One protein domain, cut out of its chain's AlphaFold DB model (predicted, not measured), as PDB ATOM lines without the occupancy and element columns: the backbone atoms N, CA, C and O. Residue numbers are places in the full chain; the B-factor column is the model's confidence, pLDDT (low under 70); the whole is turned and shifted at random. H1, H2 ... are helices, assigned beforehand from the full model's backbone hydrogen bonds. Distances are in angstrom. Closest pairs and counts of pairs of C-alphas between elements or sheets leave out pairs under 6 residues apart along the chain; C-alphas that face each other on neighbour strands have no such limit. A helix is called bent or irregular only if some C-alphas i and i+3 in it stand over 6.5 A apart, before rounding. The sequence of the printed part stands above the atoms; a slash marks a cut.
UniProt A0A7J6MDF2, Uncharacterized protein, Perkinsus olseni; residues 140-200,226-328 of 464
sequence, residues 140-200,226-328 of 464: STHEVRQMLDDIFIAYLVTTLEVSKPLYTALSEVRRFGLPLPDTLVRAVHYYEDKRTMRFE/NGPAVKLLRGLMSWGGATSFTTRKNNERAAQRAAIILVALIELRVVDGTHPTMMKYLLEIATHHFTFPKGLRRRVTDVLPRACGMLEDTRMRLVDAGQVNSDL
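AT A GLANCE: This is residues 140 to 200 and 226 to 328 of the 464 residues of an uncharacterized protein of Perkinsus olseni (UniProt A0A7J6MDF2). The longest helix, H5, runs through the middle of this domain, and H1, H3 and H4 pack on it at wide angles. Along the part of H5 toward its last residue packs H7, which with H6 and H8 makes a small up-and-down bundle of three helices, each running against the one before it. H3 meets H5 near its first turns and runs from there to the cut. The printed part has 164 residues with eight named helices, H1 to H8 in order, and no named strand; the class is all helix. The whole is compact and rounded, with a radius of gyration of the C-alphas of 15.8 A and spans of 44 by 40 by 39 A.

IN THESE COORDINATES: H1, residues 141 to 158, begins at C-alpha 141 (247.715, 121.403, 21.574) and is 25.0 A long. H2 is residues 166 to 175, 14.2 A. H3, residues 182 to 200, is 27.1 A long and ends at C-alpha 200 (227.214, 91.204, 5.768). H4 is residues 228 to 237, 14.4 A. H5, residues 245 to 267, measures 32.7 A. H6 is residues 276 to 287, 16.6 A, and H7 residues 294 to 307, 18.5 A. H7 is irregular, but only just: C-alphas 301 and 304 are 6.7 A apart. H8, residues 312 to 321, is 14.0 A long and ends at C-alpha 321 (257.508, 102.005, -13.389).

HOW THE PARTS SIT: H5 is the hub, touching five helices. H4 touches it at a steep tilt of 54 degrees, opposite ways; their closest C-alphas, of Leu 236 and Ala 255, are 4.0 A apart. H1, with residues 153 to 158 alone, touches H5 about perpendicular, at 76 degrees, closest at the C-alphas of Ala 154 and Ile 260, 6.2 A. H3, with residues 184 to 188 alone, touches H5 at 67 degrees, a steep tilt only just short of perpendicular; the C-alphas of Val 188 and Leu 265 are closest, 7.3 A. H2 and H5 only just touch, only at their ends, with 3 pairs of C-alphas within 8 A, the closest those of Leu 166 and Glu 267, 6.5 A. H7 touches H5 at a shallow tilt of 23 degrees, the same way, closest at the C-alphas of Glu 267 and Leu 304, 6.1 A. H6 and H7 form a hairpin at 40 degrees, closest at the C-alphas of Ala 286 and Arg 297, 5.1 A. H7 and H8 form another at 6 degrees, with the C-alphas of Thr 301 and Leu 318 closest, 5.3 A. H5 and H8 are apart. In H1, H2, H3, H5, H6 and H8 every O i to N i+4 pair is within hydrogen-bond range; in H4 5 of 6 are, in H7 7 of 10.

THE WHOLE: The C-alphas farthest apart, of Ser 140 and Asp 313, are 47.5 A apart. Residues 201 to 225 are not printed, and C-alphas 200 and 226 are 16.9 A apart across the cut. Of the links that are printed whole, H7 to H8 is tight and the others are short. The mean pLDDT of the printed part is 80.7; 24 residues are under 70, among them residues 190 to 200 and 226 to 232.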
ATOM      1  N   SER A 140     244.320 123.866  19.047       70.12
ATOM      2  CA  SER A 140     244.495 123.021  20.232       70.12
ATOM      3  C   SER A 140     245.876 122.362  20.261       70.12
ATOM      4  O   SER A 140     246.380 121.910  19.230       70.12
ATOM      5  N   THR A 141     246.480 122.202  21.445       69.25
ATOM      6  CA  THR A 141     247.715 121.403  21.574       69.25
ATOM      7  C   THR A 141     247.486 119.960  21.107       69.25
ATOM      8  O   THR A 141     248.400 119.320  20.586       69.25
ATOM      9  N   HIS A 142     246.250 119.459  21.211       73.56
ATOM     10  CA  HIS A 142     245.841 118.178  20.637       73.56
ATOM     11  C   HIS A 142     245.985 118.136  19.104       73.56
ATOM     12  O   HIS A 142     246.588 117.209  18.567       73.56
ATOM     13  N   GLU A 143     245.476 119.137  18.383       72.88
ATOM     14  CA  GLU A 143     245.641 119.246  16.925       72.88
ATOM     15  C   GLU A 143     247.114 119.382  16.534       72.88
ATOM     16  O   GLU A 143     247.548 118.774  15.560       72.88
ATOM     17  N   VAL A 144     247.914 120.119  17.310       76.00
ATOM     18  CA  VAL A 144     249.359 120.246  17.061       76.00
ATOM     19  C   VAL A 144     250.072 118.913  17.265       76.00
ATOM     20  O   VAL A 144     250.892 118.520  16.437       76.00
ATOM     21  N   ARG A 145     249.718 118.168  18.315       77.81
ATOM     22  CA  ARG A 145     250.211 116.805  18.538       77.81
ATOM     23  C   ARG A 145     249.847 115.883  17.376       77.81
ATOM     24  O   ARG A 145     250.692 115.128  16.907       77.81
ATOM     25  N   GLN A 146     248.614 115.971  16.886       78.62
ATOM     26  CA  GLN A 146     248.159 115.223  15.720       78.62
ATOM     27  C   GLN A 146     248.948 115.595  14.457       78.62
ATOM     28  O   GLN A 146     249.371 114.707  13.721       78.62
ATOM     29  N   MET A 147     249.231 116.880  14.239       77.44
ATOM     30  CA  MET A 147     250.099 117.318  13.144       77.44
ATOM     31  C   MET A 147     251.518 116.757  13.274       77.44
ATOM     32  O   MET A 147     252.083 116.320  12.274       77.44
ATOM     33  N   LEU A 148     252.096 116.723  14.480       81.38
ATOM     34  CA  LEU A 148     253.407 116.104  14.704       81.38
ATOM     35  C   LEU A 148     253.397 114.609  14.390       81.38
ATOM     36  O   LEU A 148     254.336 114.106  13.779       81.38
ATOM     37  N   ASP A 149     252.340 113.906  14.780       81.31
ATOM     38  CA  ASP A 149     252.182 112.484  14.500       81.31
ATOM     39  C   ASP A 149     252.043 112.213  12.991       81.31
ATOM     40  O   ASP A 149     252.653 111.279  12.466       81.31
ATOM     41  N   ASP A 150     251.324 113.073  12.269       77.12
ATOM     42  CA  ASP A 150     251.214 113.017  10.809       77.12
ATOM     43  C   ASP A 150     252.552 113.301  10.122       77.12
ATOM     44  O   ASP A 150     252.932 112.598   9.182       77.12
ATOM     45  N   ILE A 151     253.290 114.306  10.606       80.56
ATOM     46  CA  ILE A 151     254.640 114.630  10.132       80.56
ATOM     47  C   ILE A 151     255.577 113.454  10.390       80.56
ATOM     48  O   ILE A 151     256.350 113.097   9.505       80.56
ATOM     49  N   PHE A 152     255.489 112.822  11.559       83.38
ATOM     50  CA  PHE A 152     256.296 111.661  11.909       83.38
ATOM     51  C   PHE A 152     256.052 110.501  10.937       83.38
ATOM     52  O   PHE A 152     257.006 109.979  10.365       83.38
ATOM     53  N   ILE A 153     254.794 110.140  10.662       78.81
ATOM     54  CA  ILE A 153     254.482 109.098   9.668       78.81
ATOM     55  C   ILE A 153     254.969 109.498   8.284       78.81
ATOM     56  O   ILE A 153     255.595 108.696   7.592       78.81
ATOM     57  N   ALA A 154     254.675 110.731   7.865       78.94
ATOM     58  CA  ALA A 154     255.108 111.234   6.574       78.94
ATOM     59  C   ALA A 154     256.624 111.116   6.448       78.94
ATOM     60  O   ALA A 154     257.110 110.626   5.436       78.94
ATOM     61  N   TYR A 155     257.367 111.478   7.487       80.62
ATOM     62  CA  TYR A 155     258.815 111.362   7.535       80.62
ATOM     63  C   TYR A 155     259.285 109.903   7.438       80.62
ATOM     64  O   TYR A 155     260.119 109.595   6.580       80.62
ATOM     65  N   LEU A 156     258.691 108.995   8.228       78.69
ATOM     66  CA  LEU A 156     258.988 107.557   8.188       78.69
ATOM     67  C   LEU A 156     258.768 106.950   6.792       78.69
ATOM     68  O   LEU A 156     259.521 106.079   6.367       78.69
ATOM     69  N   VAL A 157     257.733 107.399   6.081       76.31
ATOM     70  CA  VAL A 157     257.361 106.875   4.760       76.31
ATOM     71  C   VAL A 157     258.160 107.539   3.627       76.31
ATOM     72  O   VAL A 157     258.468 106.891   2.629       76.31
ATOM     73  N   THR A 158     258.471 108.836   3.733       74.06
ATOM     74  CA  THR A 158     258.999 109.642   2.612       74.06
ATOM     75  C   THR A 158     260.498 109.877   2.630       74.06
ATOM     76  O   THR A 158     261.072 110.080   1.558       74.06
ATOM     77  N   THR A 159     261.112 109.947   3.809       66.56
ATOM     78  CA  THR A 159     262.469 110.493   3.968       66.56
ATOM     79  C   THR A 159     263.457 109.418   4.362       66.56
ATOM     80  O   THR A 159     264.594 109.407   3.894       66.56
ATOM     81  N   LEU A 160     263.004 108.478   5.180       63.50
ATOM     82  CA  LEU A 160     263.818 107.358   5.577       63.50
ATOM     83  C   LEU A 160     264.071 106.447   4.374       63.50
ATOM     84  O   LEU A 160     263.156 105.802   3.868       63.50
ATOM     85  N   GLU A 161     265.333 106.347   3.935       64.38
ATOM     86  CA  GLU A 161     265.805 105.272   3.042       64.38
ATOM     87  C   GLU A 161     265.821 103.923   3.789       64.38
ATOM     88  O   GLU A 161     266.723 103.103   3.630       64.38
ATOM     89  N   VAL A 162     264.833 103.705   4.652       63.47
ATOM     90  CA  VAL A 162     264.755 102.548   5.511       63.47
ATOM     91  C   VAL A 162     264.215 101.394   4.692       63.47
ATOM     92  O   VAL A 162     263.102 101.414   4.166       63.47
ATOM     93  N   SER A 163     265.061 100.376   4.587       73.88
ATOM     94  CA  SER A 163     264.746  99.111   3.928       73.88
ATOM     95  C   SER A 163     263.702  98.291   4.691       73.88
ATOM     96  O   SER A 163     263.094  97.387   4.111       73.88
ATOM     97  N   LYS A 164     263.487  98.601   5.978       81.81
ATOM     98  CA  LYS A 164     262.551  97.885   6.834       81.81
ATOM     99  C   LYS A 164     261.102  98.367   6.656       81.81
ATOM    100  O   LYS A 164     260.847  99.559   6.451       81.81
ATOM    101  N   PRO A 165     260.130  97.450   6.787       81.50
ATOM    102  CA  PRO A 165     258.707  97.784   6.744       81.50
ATOM    103  C   PRO A 165     258.268  98.713   7.884       81.50
ATOM    104  O   PRO A 165     258.785  98.618   9.003       81.50
ATOM    105  N   LEU A 166     257.239  99.533   7.640       82.69
ATOM    106  CA  LEU A 166     256.670 100.478   8.614       82.69
ATOM    107  C   LEU A 166     256.226  99.823   9.917       82.69
ATOM    108  O   LEU A 166     256.335 100.451  10.968       82.69
ATOM    109  N   TYR A 167     255.744  98.578   9.864       80.88
ATOM    110  CA  TYR A 167     255.298  97.875  11.066       80.88
ATOM    111  C   TYR A 167     256.403  97.789  12.125       80.88
ATOM    112  O   TYR A 167     256.093  97.785  13.307       80.88
ATOM    113  N   THR A 168     257.678  97.760  11.716       81.81
ATOM    114  CA  THR A 168     258.823  97.683  12.635       81.81
ATOM    115  C   THR A 168     258.927  98.974  13.450       81.81
ATOM    116  O   THR A 168     258.973  98.944  14.676       81.81
ATOM    117  N   ALA A 169     258.822 100.125  12.780       80.75
ATOM    118  CA  ALA A 169     258.785 101.426  13.441       80.75
ATOM    119  C   ALA A 169     257.570 101.554  14.373       80.75
ATOM    120  O   ALA A 169     257.676 102.058  15.487       80.75
ATOM    121  N   LEU A 170     256.399 101.075  13.937       82.62
ATOM    122  CA  LEU A 170     255.192 101.117  14.767       82.62
ATOM    123  C   LEU A 170     255.266 100.168  15.964       82.62
ATOM    124  O   LEU A 170     254.729 100.492  17.023       82.62
ATOM    125  N   SER A 171     255.937  99.025  15.828       79.81
ATOM    126  CA  SER A 171     256.169  98.123  16.954       79.81
ATOM    127  C   SER A 171     257.058  98.753  18.012       79.81
ATOM    128  O   SER A 171     256.791  98.581  19.194       79.81
ATOM    129  N   GLU A 172     258.026  99.580  17.618       81.56
ATOM    130  CA  GLU A 172     258.821 100.353  18.571       81.56
ATOM    131  C   GLU A 172     258.007 101.449  19.239       81.56
ATOM    132  O   GLU A 172     258.039 101.576  20.457       81.56
ATOM    133  N   VAL A 173     257.212 102.200  18.473       81.62
ATOM    134  CA  VAL A 173     256.268 103.174  19.040       81.62
ATOM    135  C   VAL A 173     255.406 102.509  20.119       81.62
ATOM    136  O   VAL A 173     255.284 103.034  21.225       81.62
ATOM    137  N   ARG A 174     254.871 101.318  19.830       79.94
ATOM    138  CA  ARG A 174     254.085 100.534  20.789       79.94
ATOM    139  C   ARG A 174     254.923 100.032  21.968       79.94
ATOM    140  O   ARG A 174     254.433 100.074  23.091       79.94
ATOM    141  N   ARG A 175     256.166  99.600  21.736       79.75
ATOM    142  CA  ARG A 175     257.118  99.167  22.774       79.75
ATOM    143  C   ARG A 175     257.373 100.269  23.805       79.75
ATOM    144  O   ARG A 175     257.464  99.979  24.989       79.75
ATOM    145  N   PHE A 176     257.409 101.528  23.371       77.56
ATOM    146  CA  PHE A 176     257.507 102.697  24.255       77.56
ATOM    147  C   PHE A 176     256.157 103.146  24.847       77.56
ATOM    148  O   PHE A 176     256.064 104.230  25.420       77.56
ATOM    149  N   GLY A 177     255.095 102.348  24.701       78.56
ATOM    150  CA  GLY A 177     253.765 102.653  25.233       78.56
ATOM    151  C   GLY A 177     253.086 103.848  24.563       78.56
ATOM    152  O   GLY A 177     252.137 104.410  25.112       78.56
ATOM    153  N   LEU A 178     253.559 104.272  23.388       78.62
ATOM    154  CA  LEU A 178     252.998 105.429  22.709       78.62
ATOM    155  C   LEU A 178     251.771 105.043  21.892       78.62
ATOM    156  O   LEU A 178     251.767 103.999  21.230       78.62
ATOM    157  N   PRO A 179     250.749 105.917  21.848       78.94
ATOM    158  CA  PRO A 179     249.642 105.709  20.940       78.94
ATOM    159  C   PRO A 179     250.156 105.744  19.500       78.94
ATOM    160  O   PRO A 179     251.025 106.552  19.122       78.94
ATOM    161  N   LEU A 180     249.589 104.854  18.687       78.38
ATOM    162  CA  LEU A 180     249.728 104.951  17.245       78.38
ATOM    163  C   LEU A 180     249.149 106.296  16.792       78.38
ATOM    164  O   LEU A 180     248.140 106.732  17.344       78.38
ATOM    165  N   PRO A 181     249.760 106.944  15.795       79.44
ATOM    166  CA  PRO A 181     249.208 108.160  15.221       79.44
ATOM    167  C   PRO A 181     247.731 108.009  14.839       79.44
ATOM    168  O   PRO A 181     247.358 107.093  14.096       79.44
ATOM    169  N   ASP A 182     246.904 108.950  15.284       76.44
ATOM    170  CA  ASP A 182     245.459 108.953  15.041       76.44
ATOM    171  C   ASP A 182     245.093 108.832  13.566       76.44
ATOM    172  O   ASP A 182     244.080 108.238  13.219       76.44
ATOM    173  N   THR A 183     245.890 109.397  12.664       73.94
ATOM    174  CA  THR A 183     245.620 109.318  11.226       73.94
ATOM    175  C   THR A 183     245.742 107.895  10.700       73.94
ATOM    176  O   THR A 183     244.922 107.489   9.878       73.94
ATOM    177  N   LEU A 184     246.682 107.098  11.223       74.19
ATOM    178  CA  LEU A 184     246.735 105.668  10.923       74.19
ATOM    179  C   LEU A 184     245.583 104.934  11.595       74.19
ATOM    180  O   LEU A 184     244.904 104.171  10.925       74.19
ATOM    181  N   VAL A 185     245.321 105.198  12.876       77.31
ATOM    182  CA  VAL A 185     244.242 104.540  13.634       77.31
ATOM    183  C   VAL A 185     242.878 104.772  12.979       77.31
ATOM    184  O   VAL A 185     242.147 103.821  12.716       77.31
ATOM    185  N   ARG A 186     242.556 106.024  12.635       76.81
ATOM    186  CA  ARG A 186     241.329 106.402  11.921       76.81
ATOM    187  C   ARG A 186     241.266 105.762  10.546       76.81
ATOM    188  O   ARG A 186     240.198 105.308  10.153       76.81
ATOM    189  N   ALA A 187     242.386 105.705   9.826       69.62
ATOM    190  CA  ALA A 187     242.429 105.023   8.545       69.62
ATOM    191  C   ALA A 187     242.164 103.516   8.713       69.62
ATOM    192  O   ALA A 187     241.302 102.990   8.019       69.62
ATOM    193  N   VAL A 188     242.807 102.838   9.668       71.12
ATOM    194  CA  VAL A 188     242.585 101.408   9.942       71.12
ATOM    195  C   VAL A 188     241.130 101.128  10.304       71.12
ATOM    196  O   VAL A 188     240.489 100.358   9.593       71.12
ATOM    197  N   HIS A 189     240.589 101.794  11.329       72.69
ATOM    198  CA  HIS A 189     239.198 101.604  11.754       72.69
ATOM    199  C   HIS A 189     238.216 101.812  10.605       72.69
ATOM    200  O   HIS A 189     237.328 100.999  10.373       72.69
ATOM    201  N   TYR A 190     238.430 102.863   9.820       66.38
ATOM    202  CA  TYR A 190     237.584 103.163   8.680       66.38
ATOM    203  C   TYR A 190     237.603 102.056   7.603       66.38
ATOM    204  O   TYR A 190     236.573 101.760   6.990       66.38
ATOM    205  N   TYR A 191     238.763 101.446   7.339       61.81
ATOM    206  CA  TYR A 191     238.865 100.330   6.394       61.81
ATOM    207  C   TYR A 191     238.281  99.031   6.963       61.81
ATOM    208  O   TYR A 191     237.663  98.272   6.213       61.81
ATOM    209  N   GLU A 192     238.440  98.784   8.264       65.81
ATOM    210  CA  GLU A 192     237.881  97.615   8.947       65.81
ATOM    211  C   GLU A 192     236.346  97.643   8.961       65.81
ATOM    212  O   GLU A 192     235.739  96.669   8.512       65.81
ATOM    213  N   ASP A 193     235.727  98.772   9.328       66.56
ATOM    214  CA  ASP A 193     234.262  98.954   9.335       66.56
ATOM    215  C   ASP A 193     233.632  98.713   7.953       66.56
ATOM    216  O   ASP A 193     232.523  98.200   7.810       66.56
ATOM    217  N   LYS A 194     234.354  99.062   6.885       57.62
ATOM    218  CA  LYS A 194     233.910  98.831   5.503       57.62
ATOM    219  C   LYS A 194     234.094  97.385   5.056       57.62
ATOM    220  O   LYS A 194     233.352  96.920   4.189       57.62
ATOM    221  N   ARG A 195     235.090  96.680   5.597       55.59
ATOM    222  CA  ARG A 195     235.317  95.264   5.297       55.59
ATOM    223  C   ARG A 195     234.223  94.407   5.924       55.59
ATOM    224  O   ARG A 195     233.724  93.516   5.246       55.59
ATOM    225  N   THR A 196     233.830  94.693   7.162       56.50
ATOM    226  CA  THR A 196     232.725  94.003   7.844       56.50
ATOM    227  C   THR A 196     231.391  94.225   7.132       56.50
ATOM    228  O   THR A 196     230.712  93.243   6.848       56.50
ATOM    229  N   MET A 197     231.082  95.452   6.688       43.03
ATOM    230  CA  MET A 197     229.860  95.716   5.903       43.03
ATOM    231  C   MET A 197     229.779  94.908   4.593       43.03
ATOM    232  O   MET A 197     228.705  94.464   4.204       43.03
ATOM    233  N   ARG A 198     230.911  94.643   3.923       49.44
ATOM    234  CA  ARG A 198     230.932  93.814   2.699       49.44
ATOM    235  C   ARG A 198     230.732  92.323   2.950       49.44
ATOM    236  O   ARG A 198     230.309  91.623   2.036       49.44
ATOM    237  N   PHE A 199     231.067  91.833   4.141       40.12
ATOM    238  CA  PHE A 199     230.788  90.446   4.510       40.12
ATOM    239  C   PHE A 199     229.312  90.247   4.880       40.12
ATOM    240  O   PHE A 199     228.773  89.180   4.605       40.12
ATOM    241  N   GLU A 200     228.645  91.266   5.430       42.62
ATOM    242  CA  GLU A 200     227.214  91.204   5.768       42.62
ATOM    243  C   GLU A 200     226.294  91.382   4.546       42.62
ATOM    244  O   GLU A 200     225.262  90.722   4.452       42.62
ATOM    245  N   ASN A 226     231.967 103.938  -2.595       57.47
ATOM    246  CA  ASN A 226     231.701 105.370  -2.311       57.47
ATOM    247  C   ASN A 226     232.261 105.889  -0.961       57.47
ATOM    248  O   ASN A 226     231.722 106.801  -0.335       57.47
ATOM    249  N   GLY A 227     233.349 105.303  -0.470       59.41
ATOM    250  CA  GLY A 227     233.932 105.605   0.833       59.41
ATOM    251  C   GLY A 227     235.041 106.673   0.827       59.41
ATOM    252  O   GLY A 227     235.656 106.907  -0.213       59.41
ATOM    253  N   PRO A 228     235.365 107.288   1.982       57.16
ATOM    254  CA  PRO A 228     236.589 108.061   2.215       57.16
ATOM    255  C   PRO A 228     237.878 107.498   1.602       57.16
ATOM    256  O   PRO A 228     238.662 108.281   1.087       57.16
ATOM    257  N   ALA A 229     238.060 106.173   1.546       57.88
ATOM    258  CA  ALA A 229     239.150 105.533   0.800       57.88
ATOM    259  C   ALA A 229     239.172 105.959  -0.678       57.88
ATOM    260  O   ALA A 229     240.186 106.420  -1.179       57.88
ATOM    261  N   VAL A 230     238.036 105.898  -1.373       66.12
ATOM    262  CA  VAL A 230     237.940 106.393  -2.752       66.12
ATOM    263  C   VAL A 230     238.028 107.901  -2.824       66.12
ATOM    264  O   VAL A 230     238.555 108.399  -3.806       66.12
ATOM    265  N   LYS A 231     237.586 108.657  -1.814       69.62
ATOM    266  CA  LYS A 231     237.838 110.110  -1.788       69.62
ATOM    267  C   LYS A 231     239.338 110.412  -1.703       69.62
ATOM    268  O   LYS A 231     239.818 111.276  -2.431       69.62
ATOM    269  N   LEU A 232     240.071 109.664  -0.880       69.44
ATOM    270  CA  LEU A 232     241.522 109.747  -0.723       69.44
ATOM    271  C   LEU A 232     242.233 109.354  -2.026       69.44
ATOM    272  O   LEU A 232     243.070 110.098  -2.527       69.44
ATOM    273  N   LEU A 233     241.811 108.254  -2.644       71.50
ATOM    274  CA  LEU A 233     242.333 107.766  -3.923       71.50
ATOM    275  C   LEU A 233     241.950 108.654  -5.120       71.50
ATOM    276  O   LEU A 233     242.721 108.812  -6.063       71.50
ATOM    277  N   ARG A 234     240.775 109.290  -5.082       73.56
ATOM    278  CA  ARG A 234     240.342 110.296  -6.063       73.56
ATOM    279  C   ARG A 234     241.189 111.558  -5.931       73.56
ATOM    280  O   ARG A 234     241.571 112.126  -6.947       73.56
ATOM    281  N   GLY A 235     241.532 111.950  -4.702       72.81
ATOM    282  CA  GLY A 235     242.499 113.014  -4.427       72.81
ATOM    283  C   GLY A 235     243.897 112.707  -4.972       72.81
ATOM    284  O   GLY A 235     244.569 113.604  -5.470       72.81
ATOM    285  N   LEU A 236     244.307 111.434  -4.958       77.69
ATOM    286  CA  LEU A 236     245.605 110.999  -5.479       77.69
ATOM    287  C   LEU A 236     245.753 111.184  -6.997       77.69
ATOM    288  O   LEU A 236     246.868 111.354  -7.472       77.69
ATOM    289  N   MET A 237     244.647 111.205  -7.748       77.75
ATOM    290  CA  MET A 237     244.656 111.351  -9.215       77.75
ATOM    291  C   MET A 237     244.159 112.714  -9.706       77.75
ATOM    292  O   MET A 237     244.282 113.025 -10.887       77.75
ATOM    293  N   SER A 238     243.586 113.545  -8.834       77.00
ATOM    294  CA  SER A 238     242.965 114.812  -9.240       77.00
ATOM    295  C   SER A 238     243.959 115.962  -9.450       77.00
ATOM    296  O   SER A 238     243.569 117.040  -9.903       77.00
ATOM    297  N   TRP A 239     245.243 115.770  -9.138       78.75
ATOM    298  CA  TRP A 239     246.249 116.833  -9.222       78.75
ATOM    299  C   TRP A 239     246.744 117.104 -10.649       78.75
ATOM    300  O   TRP A 239     247.048 118.255 -10.963       78.75
ATOM    301  N   GLY A 240     246.742 116.099 -11.533       72.50
ATOM    302  CA  GLY A 240     247.178 116.252 -12.926       72.50
ATOM    303  C   GLY A 240     246.242 117.102 -13.798       72.50
ATOM    304  O   GLY A 240     246.678 117.656 -14.802       72.50
ATOM    305  N   GLY A 241     244.968 117.247 -13.409       75.56
ATOM    306  CA  GLY A 241     243.946 117.964 -14.187       75.56
ATOM    307  C   GLY A 241     243.718 119.431 -13.797       75.56
ATOM    308  O   GLY A 241     242.862 120.089 -14.385       75.56
ATOM    309  N   ALA A 242     244.423 119.955 -12.789       78.19
ATOM    310  CA  ALA A 242     244.197 121.316 -12.303       78.19
ATOM    311  C   ALA A 242     244.819 122.372 -13.236       78.19
ATOM    312  O   ALA A 242     246.019 122.343 -13.507       78.19
ATOM    313  N   THR A 243     244.012 123.340 -13.678       74.19
ATOM    314  CA  THR A 243     244.437 124.406 -14.605       74.19
ATOM    315  C   THR A 243     245.173 125.556 -13.918       74.19
ATOM    316  O   THR A 243     246.068 126.151 -14.515       74.19
ATOM    317  N   SER A 244     244.834 125.881 -12.666       83.06
ATOM    318  CA  SER A 244     245.517 126.937 -11.913       83.06
ATOM    319  C   SER A 244     246.703 126.386 -11.118       83.06
ATOM    320  O   SER A 244     246.649 125.297 -10.542       83.06
ATOM    321  N   PHE A 245     247.780 127.170 -11.036       77.75
ATOM    322  CA  PHE A 245     248.991 126.793 -10.302       77.75
ATOM    323  C   PHE A 245     248.733 126.561  -8.803       77.75
ATOM    324  O   PHE A 245     249.233 125.599  -8.220       77.75
ATOM    325  N   THR A 246     247.924 127.417  -8.172       77.56
ATOM    326  CA  THR A 246     247.583 127.318  -6.745       77.56
ATOM    327  C   THR A 246     246.765 126.066  -6.442       77.56
ATOM    328  O   THR A 246     247.102 125.324  -5.517       77.56
ATOM    329  N   THR A 247     245.742 125.776  -7.252       82.88
ATOM    330  CA  THR A 247     244.943 124.553  -7.117       82.88
ATOM    331  C   THR A 247     245.791 123.319  -7.398       82.88
ATOM    332  O   THR A 247     245.704 122.351  -6.650       82.88
ATOM    333  N   ARG A 248     246.679 123.365  -8.399       80.31
ATOM    334  CA  ARG A 248     247.608 122.269  -8.694       80.31
ATOM    335  C   ARG A 248     248.509 121.949  -7.505       80.31
ATOM    336  O   ARG A 248     248.561 120.795  -7.101       80.31
ATOM    337  N   LYS A 249     249.142 122.953  -6.889       81.44
ATOM    338  CA  LYS A 249     250.017 122.756  -5.719       81.44
ATOM    339  C   LYS A 249     249.258 122.219  -4.500       81.44
ATOM    340  O   LYS A 249     249.777 121.390  -3.755       81.44
ATOM    341  N   ASN A 250     248.026 122.675  -4.283       81.44
ATOM    342  CA  ASN A 250     247.183 122.161  -3.202       81.44
ATOM    343  C   ASN A 250     246.751 120.712  -3.456       81.44
ATOM    344  O   ASN A 250     246.813 119.891  -2.540       81.44
ATOM    345  N   ASN A 251     246.376 120.386  -4.695       84.50
ATOM    346  CA  ASN A 251     246.023 119.026  -5.088       84.50
ATOM    347  C   ASN A 251     247.237 118.095  -5.023       84.50
ATOM    348  O   ASN A 251     247.105 116.977  -4.548       84.50
ATOM    349  N   GLU A 252     248.422 118.561  -5.414       85.94
ATOM    350  CA  GLU A 252     249.681 117.825  -5.281       85.94
ATOM    351  C   GLU A 252     249.969 117.481  -3.813       85.94
ATOM    352  O   GLU A 252     250.187 116.320  -3.480       85.94
ATOM    353  N   ARG A 253     249.868 118.454  -2.897       85.38
ATOM    354  CA  ARG A 253     250.015 118.202  -1.450       85.38
ATOM    355  C   ARG A 253     248.961 117.233  -0.914       85.38
ATOM    356  O   ARG A 253     249.235 116.447  -0.008       85.38
ATOM    357  N   ALA A 254     247.730 117.307  -1.416       83.50
ATOM    358  CA  ALA A 254     246.678 116.361  -1.055       83.50
ATOM    359  C   ALA A 254     246.992 114.947  -1.574       83.50
ATOM    360  O   ALA A 254     246.852 113.986  -0.821       83.50
ATOM    361  N   ALA A 255     247.486 114.831  -2.807       87.88
ATOM    362  CA  ALA A 255     247.890 113.574  -3.421       87.88
ATOM    363  C   ALA A 255     249.087 112.940  -2.703       87.88
ATOM    364  O   ALA A 255     249.060 111.747  -2.421       87.88
ATOM    365  N   GLN A 256     250.091 113.732  -2.320       88.69
ATOM    366  CA  GLN A 256     251.223 113.274  -1.509       88.69
ATOM    367  C   GLN A 256     250.755 112.708  -0.162       88.69
ATOM    368  O   GLN A 256     251.145 111.602   0.207       88.69
ATOM    369  N   ARG A 257     249.870 113.420   0.553       85.31
ATOM    370  CA  ARG A 257     249.291 112.932   1.820       85.31
ATOM    371  C   ARG A 257     248.506 111.636   1.629       85.31
ATOM    372  O   ARG A 257     248.687 110.694   2.394       85.31
ATOM    373  N   ALA A 258     247.681 111.567   0.586       87.06
ATOM    374  CA  ALA A 258     246.945 110.359   0.233       87.06
ATOM    375  C   ALA A 258     247.888 109.182  -0.071       87.06
ATOM    376  O   ALA A 258     247.652 108.074   0.399       87.06
ATOM    377  N   ALA A 259     248.980 109.421  -0.800       91.38
ATOM    378  CA  ALA A 259     249.950 108.396  -1.164       91.38
ATOM    379  C   ALA A 259     250.674 107.833   0.066       91.38
ATOM    380  O   ALA A 259     250.812 106.620   0.193       91.38
ATOM    381  N   ILE A 260     251.069 108.704   0.999       89.50
ATOM    382  CA  ILE A 260     251.693 108.315   2.272       89.50
ATOM    383  C   ILE A 260     250.762 107.402   3.073       89.50
ATOM    384  O   ILE A 260     251.178 106.330   3.509       89.50
ATOM    385  N   ILE A 261     249.496 107.805   3.230       86.31
ATOM    386  CA  ILE A 261     248.496 107.021   3.964       86.31
ATOM    387  C   ILE A 261     248.244 105.683   3.261       86.31
ATOM    388  O   ILE A 261     248.234 104.645   3.915       86.31
ATOM    389  N   LEU A 262     248.085 105.683   1.934       89.56
ATOM    390  CA  LEU A 262     247.854 104.468   1.154       89.56
ATOM    391  C   LEU A 262     248.997 103.458   1.317       89.56
ATOM    392  O   LEU A 262     248.745 102.291   1.610       89.56
ATOM    393  N   VAL A 263     250.245 103.902   1.150       92.25
ATOM    394  CA  VAL A 263     251.430 103.043   1.288       92.25
ATOM    395  C   VAL A 263     251.529 102.488   2.705       92.25
ATOM    396  O   VAL A 263     251.729 101.287   2.872       92.25
ATOM    397  N   ALA A 264     251.298 103.323   3.722       88.25
ATOM    398  CA  ALA A 264     251.268 102.870   5.106       88.25
ATOM    399  C   ALA A 264     250.192 101.795   5.341       88.25
ATOM    400  O   ALA A 264     250.477 100.766   5.944       88.25
ATOM    401  N   LEU A 265     248.976 101.978   4.824       86.69
ATOM    402  CA  LEU A 265     247.891 101.003   4.974       86.69
ATOM    403  C   LEU A 265     248.178  99.664   4.285       86.69
ATOM    404  O   LEU A 265     247.812  98.614   4.816       86.69
ATOM    405  N   ILE A 266     248.824  99.692   3.118       90.00
ATOM    406  CA  ILE A 266     249.216  98.476   2.397       90.00
ATOM    407  C   ILE A 266     250.324  97.738   3.156       90.00
ATOM    408  O   ILE A 266     250.227  96.528   3.362       90.00
ATOM    409  N   GLU A 267     251.342  98.455   3.640       88.81
ATOM    410  CA  GLU A 267     252.414  97.863   4.450       88.81
ATOM    411  C   GLU A 267     251.888  97.246   5.754       88.81
ATOM    412  O   GLU A 267     252.359  96.190   6.174       88.81
ATOM    413  N   LEU A 268     250.878  97.868   6.367       84.56
ATOM    414  CA  LEU A 268     250.196  97.355   7.560       84.56
ATOM    415  C   LEU A 268     249.172  96.255   7.256       84.56
ATOM    416  O   LEU A 268     248.482  95.800   8.166       84.56
ATOM    417  N   ARG A 269     249.066  95.818   5.994       86.12
ATOM    418  CA  ARG A 269     248.135  94.776   5.525       86.12
ATOM    419  C   ARG A 269     246.661  95.081   5.810       86.12
ATOM    420  O   ARG A 269     245.829  94.176   5.839       86.12
ATOM    421  N   VAL A 270     246.330  96.359   5.979       82.12
ATOM    422  CA  VAL A 270     244.947  96.842   6.108       82.12
ATOM    423  C   VAL A 270     244.273  96.830   4.736       82.12
ATOM    424  O   VAL A 270     243.094  96.505   4.612       82.12
ATOM    425  N   VAL A 271     245.045  97.153   3.697       84.75
ATOM    426  CA  VAL A 271     244.619  97.148   2.299       84.75
ATOM    427  C   VAL A 271     245.463  96.152   1.518       84.75
ATOM    428  O   VAL A 271     246.685  96.128   1.648       84.75
ATOM    429  N   ASP A 272     244.817  95.351   0.675       85.38
ATOM    430  CA  ASP A 272     245.522  94.460  -0.238       85.38
ATOM    431  C   ASP A 272     246.165  95.260  -1.381       85.38
ATOM    432  O   ASP A 272     245.490  95.767  -2.282       85.38
ATOM    433  N   GLY A 273     247.493  95.368  -1.337       85.56
ATOM    434  CA  GLY A 273     248.287  96.033  -2.369       85.56
ATOM    435  C   GLY A 273     248.265  95.323  -3.725       85.56
ATOM    436  O   GLY A 273     248.619  95.941  -4.726       85.56
ATOM    437  N   THR A 274     247.847  94.053  -3.785       88.12
ATOM    438  CA  THR A 274     247.742  93.291  -5.042       88.12
ATOM    439  C   THR A 274     246.456  93.584  -5.811       88.12
ATOM    440  O   THR A 274     246.373  93.288  -7.005       88.12
ATOM    441  N   HIS A 275     245.482  94.240  -5.172       88.69
ATOM    442  CA  HIS A 275     244.236  94.629  -5.817       88.69
ATOM    443  C   HIS A 275     244.515  95.522  -7.045       88.69
ATOM    444  O   HIS A 275     245.242  96.514  -6.912       88.69
ATOM    445  N   PRO A 276     243.909  95.265  -8.224       87.94
ATOM    446  CA  PRO A 276     244.225  95.981  -9.467       87.94
ATOM    447  C   PRO A 276     244.145  97.508  -9.348       87.94
ATOM    448  O   PRO A 276     245.010  98.230  -9.844       87.94
ATOM    449  N   THR A 277     243.139  98.012  -8.627       86.75
ATOM    450  CA  THR A 277     242.990  99.451  -8.370       86.75
ATOM    451  C   THR A 277     244.130 100.009  -7.512       86.75
ATOM    452  O   THR A 277     244.632 101.083  -7.818       86.75
ATOM    453  N   MET A 278     244.576  99.290  -6.473       89.69
ATOM    454  CA  MET A 278     245.706  99.728  -5.638       89.69
ATOM    455  C   MET A 278     247.001  99.710  -6.438       89.69
ATOM    456  O   MET A 278     247.761 100.673  -6.396       89.69
ATOM    457  N   MET A 279     247.199  98.664  -7.240       92.94
ATOM    458  CA  MET A 279     248.345  98.544  -8.133       92.94
ATOM    459  C   MET A 279     248.445  99.723  -9.101       92.94
ATOM    460  O   MET A 279     249.526 100.276  -9.274       92.94
ATOM    461  N   LYS A 280     247.318 100.168  -9.674       92.00
ATOM    462  CA  LYS A 280     247.285 101.377 -10.506       92.00
ATOM    463  C   LYS A 280     247.849 102.585  -9.754       92.00
ATOM    464  O   LYS A 280     248.734 103.247 -10.273       92.00
ATOM    465  N   TYR A 281     247.402 102.842  -8.526       92.56
ATOM    466  CA  TYR A 281     247.908 103.970  -7.735       92.56
ATOM    467  C   TYR A 281     249.382 103.827  -7.352       92.56
ATOM    468  O   TYR A 281     250.109 104.814  -7.375       92.56
ATOM    469  N   LEU A 282     249.845 102.617  -7.035       94.88
ATOM    470  CA  LEU A 282     251.259 102.369  -6.750       94.88
ATOM    471  C   LEU A 282     252.143 102.646  -7.977       94.88
ATOM    472  O   LEU A 282     253.204 103.248  -7.836       94.88
ATOM    473  N   LEU A 283     251.691 102.275  -9.179       94.38
ATOM    474  CA  LEU A 283     252.388 102.590 -10.431       94.38
ATOM    475  C   LEU A 283     252.445 104.104 -10.686       94.38
ATOM    476  O   LEU A 283     253.494 104.623 -11.059       94.38
ATOM    477  N   GLU A 284     251.357 104.831 -10.429       93.00
ATOM    478  CA  GLU A 284     251.337 106.299 -10.534       93.00
ATOM    479  C   GLU A 284     252.319 106.936  -9.540       93.00
ATOM    480  O   GLU A 284     253.137 107.776  -9.912       93.00
ATOM    481  N   ILE A 285     252.330 106.470  -8.285       94.12
ATOM    482  CA  ILE A 285     253.293 106.947  -7.283       94.12
ATOM    483  C   ILE A 285     254.730 106.692  -7.752       94.12
ATOM    484  O   ILE A 285     255.579 107.577  -7.644       94.12
ATOM    485  N   ALA A 286     255.011 105.503  -8.292       94.19
ATOM    486  CA  ALA A 286     256.342 105.132  -8.755       94.19
ATOM    487  C   ALA A 286     256.817 105.979  -9.947       94.19
ATOM    488  O   ALA A 286     257.986 106.373  -9.964       94.19
ATOM    489  N   THR A 287     255.931 106.292 -10.901       92.31
ATOM    490  CA  THR A 287     256.310 106.983 -12.145       92.31
ATOM    491  C   THR A 287     256.408 108.509 -12.022       92.31
ATOM    492  O   THR A 287     257.114 109.143 -12.801       92.31
ATOM    493  N   HIS A 288     255.757 109.143 -11.048       89.81
ATOM    494  CA  HIS A 288     255.768 110.605 -10.903       89.81
ATOM    495  C   HIS A 288     256.888 111.088  -9.954       89.81
ATOM    496  O   HIS A 288     256.709 111.232  -8.741       89.81
ATOM    497  N   HIS A 289     258.096 111.295 -10.503       87.75
ATOM    498  CA  HIS A 289     259.317 111.522  -9.718       87.75
ATOM    499  C   HIS A 289     259.444 112.882  -9.020       87.75
ATOM    500  O   HIS A 289     260.195 112.970  -8.042       87.75
ATOM    501  N   PHE A 290     258.808 113.923  -9.549       85.06
ATOM    502  CA  PHE A 290     258.776 115.271  -8.984       85.06
ATOM    503  C   PHE A 290     257.596 115.454  -8.040       85.06
ATOM    504  O   PHE A 290     257.741 116.132  -7.027       85.06
ATOM    505  N   THR A 291     256.461 114.824  -8.339       87.19
ATOM    506  CA  THR A 291     255.280 114.891  -7.473       87.19
ATOM    507  C   THR A 291     255.475 114.080  -6.205       87.19
ATOM    508  O   THR A 291     255.098 114.539  -5.129       87.19
ATOM    509  N   PHE A 292     256.072 112.888  -6.282       90.94
ATOM    510  CA  PHE A 292     256.233 112.028  -5.111       90.94
ATOM    511  C   PHE A 292     257.682 111.993  -4.605       90.94
ATOM    512  O   PHE A 292     258.613 111.740  -5.385       90.94
ATOM    513  N   PRO A 293     257.899 112.185  -3.284       87.88
ATOM    514  CA  PRO A 293     259.226 112.125  -2.684       87.88
ATOM    515  C   PRO A 293     259.962 110.824  -3.010       87.88
ATOM    516  O   PRO A 293     259.378 109.740  -3.034       87.88
ATOM    517  N   LYS A 294     261.280 110.922  -3.211       87.31
ATOM    518  CA  LYS A 294     262.142 109.783  -3.565       87.31
ATOM    519  C   LYS A 294     262.005 108.605  -2.592       87.31
ATOM    520  O   LYS A 294     261.970 107.469  -3.056       87.31
ATOM    521  N   GLY A 295     261.938 108.849  -1.279       87.25
ATOM    522  CA  GLY A 295     261.819 107.764  -0.300       87.25
ATOM    523  C   GLY A 295     260.471 107.052  -0.385       87.25
ATOM    524  O   GLY A 295     260.463 105.829  -0.431       87.25
ATOM    525  N   LEU A 296     259.365 107.784  -0.578       90.06
ATOM    526  CA  LEU A 296     258.042 107.187  -0.816       90.06
ATOM    527  C   LEU A 296     258.062 106.277  -2.053       90.06
ATOM    528  O   LEU A 296     257.592 105.144  -1.996       90.06
ATOM    529  N   ARG A 297     258.662 106.742  -3.156       92.81
ATOM    530  CA  ARG A 297     258.786 105.948  -4.391       92.81
ATOM    531  C   ARG A 297     259.629 104.698  -4.196       92.81
ATOM    532  O   ARG A 297     259.189 103.617  -4.566       92.81
ATOM    533  N   ARG A 298     260.798 104.822  -3.561       90.19
ATOM    534  CA  ARG A 298     261.634 103.662  -3.215       90.19
ATOM    535  C   ARG A 298     260.893 102.673  -2.331       90.19
ATOM    536  O   ARG A 298     261.036 101.471  -2.504       90.19
ATOM    537  N   ARG A 299     260.072 103.157  -1.404       91.31
ATOM    538  CA  ARG A 299     259.263 102.284  -0.559       91.31
ATOM    539  C   ARG A 299     258.267 101.480  -1.380       91.31
ATOM    540  O   ARG A 299     258.178 100.271  -1.197       91.31
ATOM    541  N   VAL A 300     257.609 102.124  -2.340       94.31
ATOM    542  CA  VAL A 300     256.705 101.464  -3.290       94.31
ATOM    543  C   VAL A 300     257.432 100.444  -4.177       94.31
ATOM    544  O   VAL A 300     256.887  99.369  -4.407       94.31
ATOM    545  N   THR A 301     258.642 100.735  -4.661       93.88
ATOM    546  CA  THR A 301     259.358  99.841  -5.594       93.88
ATOM    547  C   THR A 301     260.160  98.735  -4.909       93.88
ATOM    548  O   THR A 301     260.280  97.638  -5.455       93.88
ATOM    549  N   ASP A 302     260.701  98.996  -3.716       91.50
ATOM    550  CA  ASP A 302     261.727  98.147  -3.102       91.50
ATOM    551  C   ASP A 302     261.235  97.455  -1.825       91.50
ATOM    552  O   ASP A 302     261.546  96.279  -1.610       91.50
ATOM    553  N   VAL A 303     260.482  98.168  -0.979       91.25
ATOM    554  CA  VAL A 303     260.094  97.710   0.370       91.25
ATOM    555  C   VAL A 303     258.743  97.006   0.340       91.25
ATOM    556  O   VAL A 303     258.631  95.854   0.760       91.25
ATOM    557  N   LEU A 304     257.726  97.671  -0.203       92.31
ATOM    558  CA  LEU A 304     256.342  97.212  -0.219       92.31
ATOM    559  C   LEU A 304     256.174  95.845  -0.911       92.31
ATOM    560  O   LEU A 304     255.529  94.979  -0.316       92.31
ATOM    561  N   PRO A 305     256.814  95.554  -2.065       93.81
ATOM    562  CA  PRO A 305     256.703  94.238  -2.689       93.81
ATOM    563  C   PRO A 305     257.224  93.106  -1.801       93.81
ATOM    564  O   PRO A 305     256.641  92.025  -1.780       93.81
ATOM    565  N   ARG A 306     258.282  93.361  -1.019       90.25
ATOM    566  CA  ARG A 306     258.848  92.378  -0.082       90.25
ATOM    567  C   ARG A 306     257.974  92.231   1.161       90.25
ATOM    568  O   ARG A 306     257.675  91.112   1.561       90.25
ATOM    569  N   ALA A 307     257.536  93.347   1.746       86.69
ATOM    570  CA  ALA A 307     256.736  93.369   2.972       86.69
ATOM    571  C   ALA A 307     255.361  92.696   2.796       86.69
ATOM    572  O   ALA A 307     254.867  91.992   3.686       86.69
ATOM    573  N   CYS A 308     254.750  92.893   1.627       88.00
ATOM    574  CA  CYS A 308     253.437  92.353   1.291       88.00
ATOM    575  C   CYS A 308     253.498  90.985   0.598       88.00
ATOM    576  O   CYS A 308     252.445  90.414   0.339       88.00
ATOM    577  N   GLY A 309     254.691  90.457   0.292       89.44
ATOM    578  CA  GLY A 309     254.839  89.194  -0.439       89.44
ATOM    579  C   GLY A 309     254.235  89.246  -1.846       89.44
ATOM    580  O   GLY A 309     253.577  88.300  -2.271       89.44
ATOM    581  N   MET A 310     254.407  90.366  -2.554       93.19
ATOM    582  CA  MET A 310     253.911  90.514  -3.924       93.19
ATOM    583  C   MET A 310     254.596  89.523  -4.867       93.19
ATOM    584  O   MET A 310     255.785  89.237  -4.728       93.19
ATOM    585  N   LEU A 311     253.852  89.050  -5.869       93.94
ATOM    586  CA  LEU A 311     254.399  88.224  -6.945       93.94
ATOM    587  C   LEU A 311     255.530  88.958  -7.680       93.94
ATOM    588  O   LEU A 311     255.490  90.184  -7.837       93.94
ATOM    589  N   GLU A 312     256.514  88.205  -8.174       93.00
ATOM    590  CA  GLU A 312     257.693  88.777  -8.836       93.00
ATOM    591  C   GLU A 312     257.308  89.596 -10.081       93.00
ATOM    592  O   GLU A 312     257.848  90.677 -10.284       93.00
ATOM    593  N   ASP A 313     256.293  89.173 -10.842       93.88
ATOM    594  CA  ASP A 313     255.772  89.938 -11.985       93.88
ATOM    595  C   ASP A 313     255.258  91.324 -11.570       93.88
ATOM    596  O   ASP A 313     255.520  92.336 -12.224       93.88
ATOM    597  N   THR A 314     254.533  91.390 -10.454       93.56
ATOM    598  CA  THR A 314     254.000  92.636  -9.898       93.56
ATOM    599  C   THR A 314     255.123  93.542  -9.406       93.56
ATOM    600  O   THR A 314     255.119  94.747  -9.664       93.56
ATOM    601  N   ARG A 315     256.113  92.957  -8.733       94.44
ATOM    602  CA  ARG A 315     257.313  93.663  -8.290       94.44
ATOM    603  C   ARG A 315     258.086  94.240  -9.474       94.44
ATOM    604  O   ARG A 315     258.446  95.412  -9.438       94.44
ATOM    605  N   MET A 316     258.300  93.456 -10.528       93.81
ATOM    606  CA  MET A 316     258.995  93.904 -11.735       93.81
ATOM    607  C   MET A 316     258.262  95.063 -12.410       93.81
ATOM    608  O   MET A 316     258.901  96.044 -12.773       93.81
ATOM    609  N   ARG A 317     256.923  95.030 -12.468       94.25
ATOM    610  CA  ARG A 317     256.126  96.166 -12.965       94.25
ATOM    611  C   ARG A 317     256.356  97.449 -12.166       94.25
ATOM    612  O   ARG A 317     256.475  98.512 -12.767       94.25
ATOM    613  N   LEU A 318     256.430  97.366 -10.837       94.31
ATOM    614  CA  LEU A 318     256.719  98.528  -9.986       94.31
ATOM    615  C   LEU A 318     258.154  99.033 -10.178       94.31
ATOM    616  O   LEU A 318     258.375 100.240 -10.250       94.31
ATOM    617  N   VAL A 319     259.126  98.126 -10.310       91.75
ATOM    618  CA  VAL A 319     260.526  98.475 -10.596       91.75
ATOM    619  C   VAL A 319     260.655  99.160 -11.957       91.75
ATOM    620  O   VAL A 319     261.325 100.187 -12.055       91.75
ATOM    621  N   ASP A 320     259.998  98.637 -12.990       90.94
ATOM    622  CA  ASP A 320     259.986  99.228 -14.329       90.94
ATOM    623  C   ASP A 320     259.311 100.604 -14.318       90.94
ATOM    624  O   ASP A 320     259.840 101.560 -14.888       90.94
ATOM    625  N   ALA A 321     258.192 100.734 -13.600       91.25
ATOM    626  CA  ALA A 321     257.508 102.005 -13.389       91.25
ATOM    627  C   ALA A 321     258.407 103.036 -12.689       91.25
ATOM    628  O   ALA A 321     258.494 104.170 -13.141       91.25
ATOM    629  N   GLY A 322     259.160 102.644 -11.657       88.19
ATOM    630  CA  GLY A 322     260.106 103.534 -10.970       88.19
ATOM    631  C   GLY A 322     261.300 103.992 -11.821       88.19
ATOM    632  O   GLY A 322     262.045 104.885 -11.413       88.19
ATOM    633  N   GLN A 323     261.510 103.392 -12.997       87.12
ATOM    634  CA  GLN A 323     262.502 103.850 -13.977       87.12
ATOM    635  C   GLN A 323     261.924 104.849 -14.987       87.12
ATOM    636  O   GLN A 323     262.691 105.527 -15.677       87.12
ATOM    637  N   VAL A 324     260.597 104.945 -15.086       86.12
ATOM    638  CA  VAL A 324     259.891 105.861 -15.983       86.12
ATOM    639  C   VAL A 324     259.489 107.101 -15.198       86.12
ATOM    640  O   VAL A 324     258.772 107.001 -14.217       86.12
ATOM    641  N   ASN A 325     259.914 108.281 -15.650       83.12
ATOM    642  CA  ASN A 325     259.476 109.537 -15.048       83.12
ATOM    643  C   ASN A 325     258.362 110.187 -15.881       83.12
ATOM    644  O   ASN A 325     258.660 110.856 -16.875       83.12
ATOM    645  N   SER A 326     257.112 110.004 -15.455       83.88
ATOM    646  CA  SER A 326     255.896 110.550 -16.076       83.88
ATOM    647  C   SER A 326     255.713 112.054 -15.863       83.88
ATOM    648  O   SER A 326     254.932 112.671 -16.583       83.88
ATOM    649  N   ASP A 327     256.423 112.672 -14.911       77.94
ATOM    650  CA  ASP A 327     256.326 114.125 -14.706       77.94
ATOM    651  C   ASP A 327     257.059 114.934 -15.774       77.94
ATOM    652  O   ASP A 327     256.780 116.117 -15.980       77.94
ATOM    653  N   LEU A 328     258.035 114.315 -16.433       75.94
ATOM    654  CA  LEU A 328     258.776 114.961 -17.501       75.94
ATOM    655  C   LEU A 328     257.920 114.930 -18.782       75.94
ATOM    656  O   LEU A 328     257.405 113.865 -19.134       75.94
TER     657      LEU A 328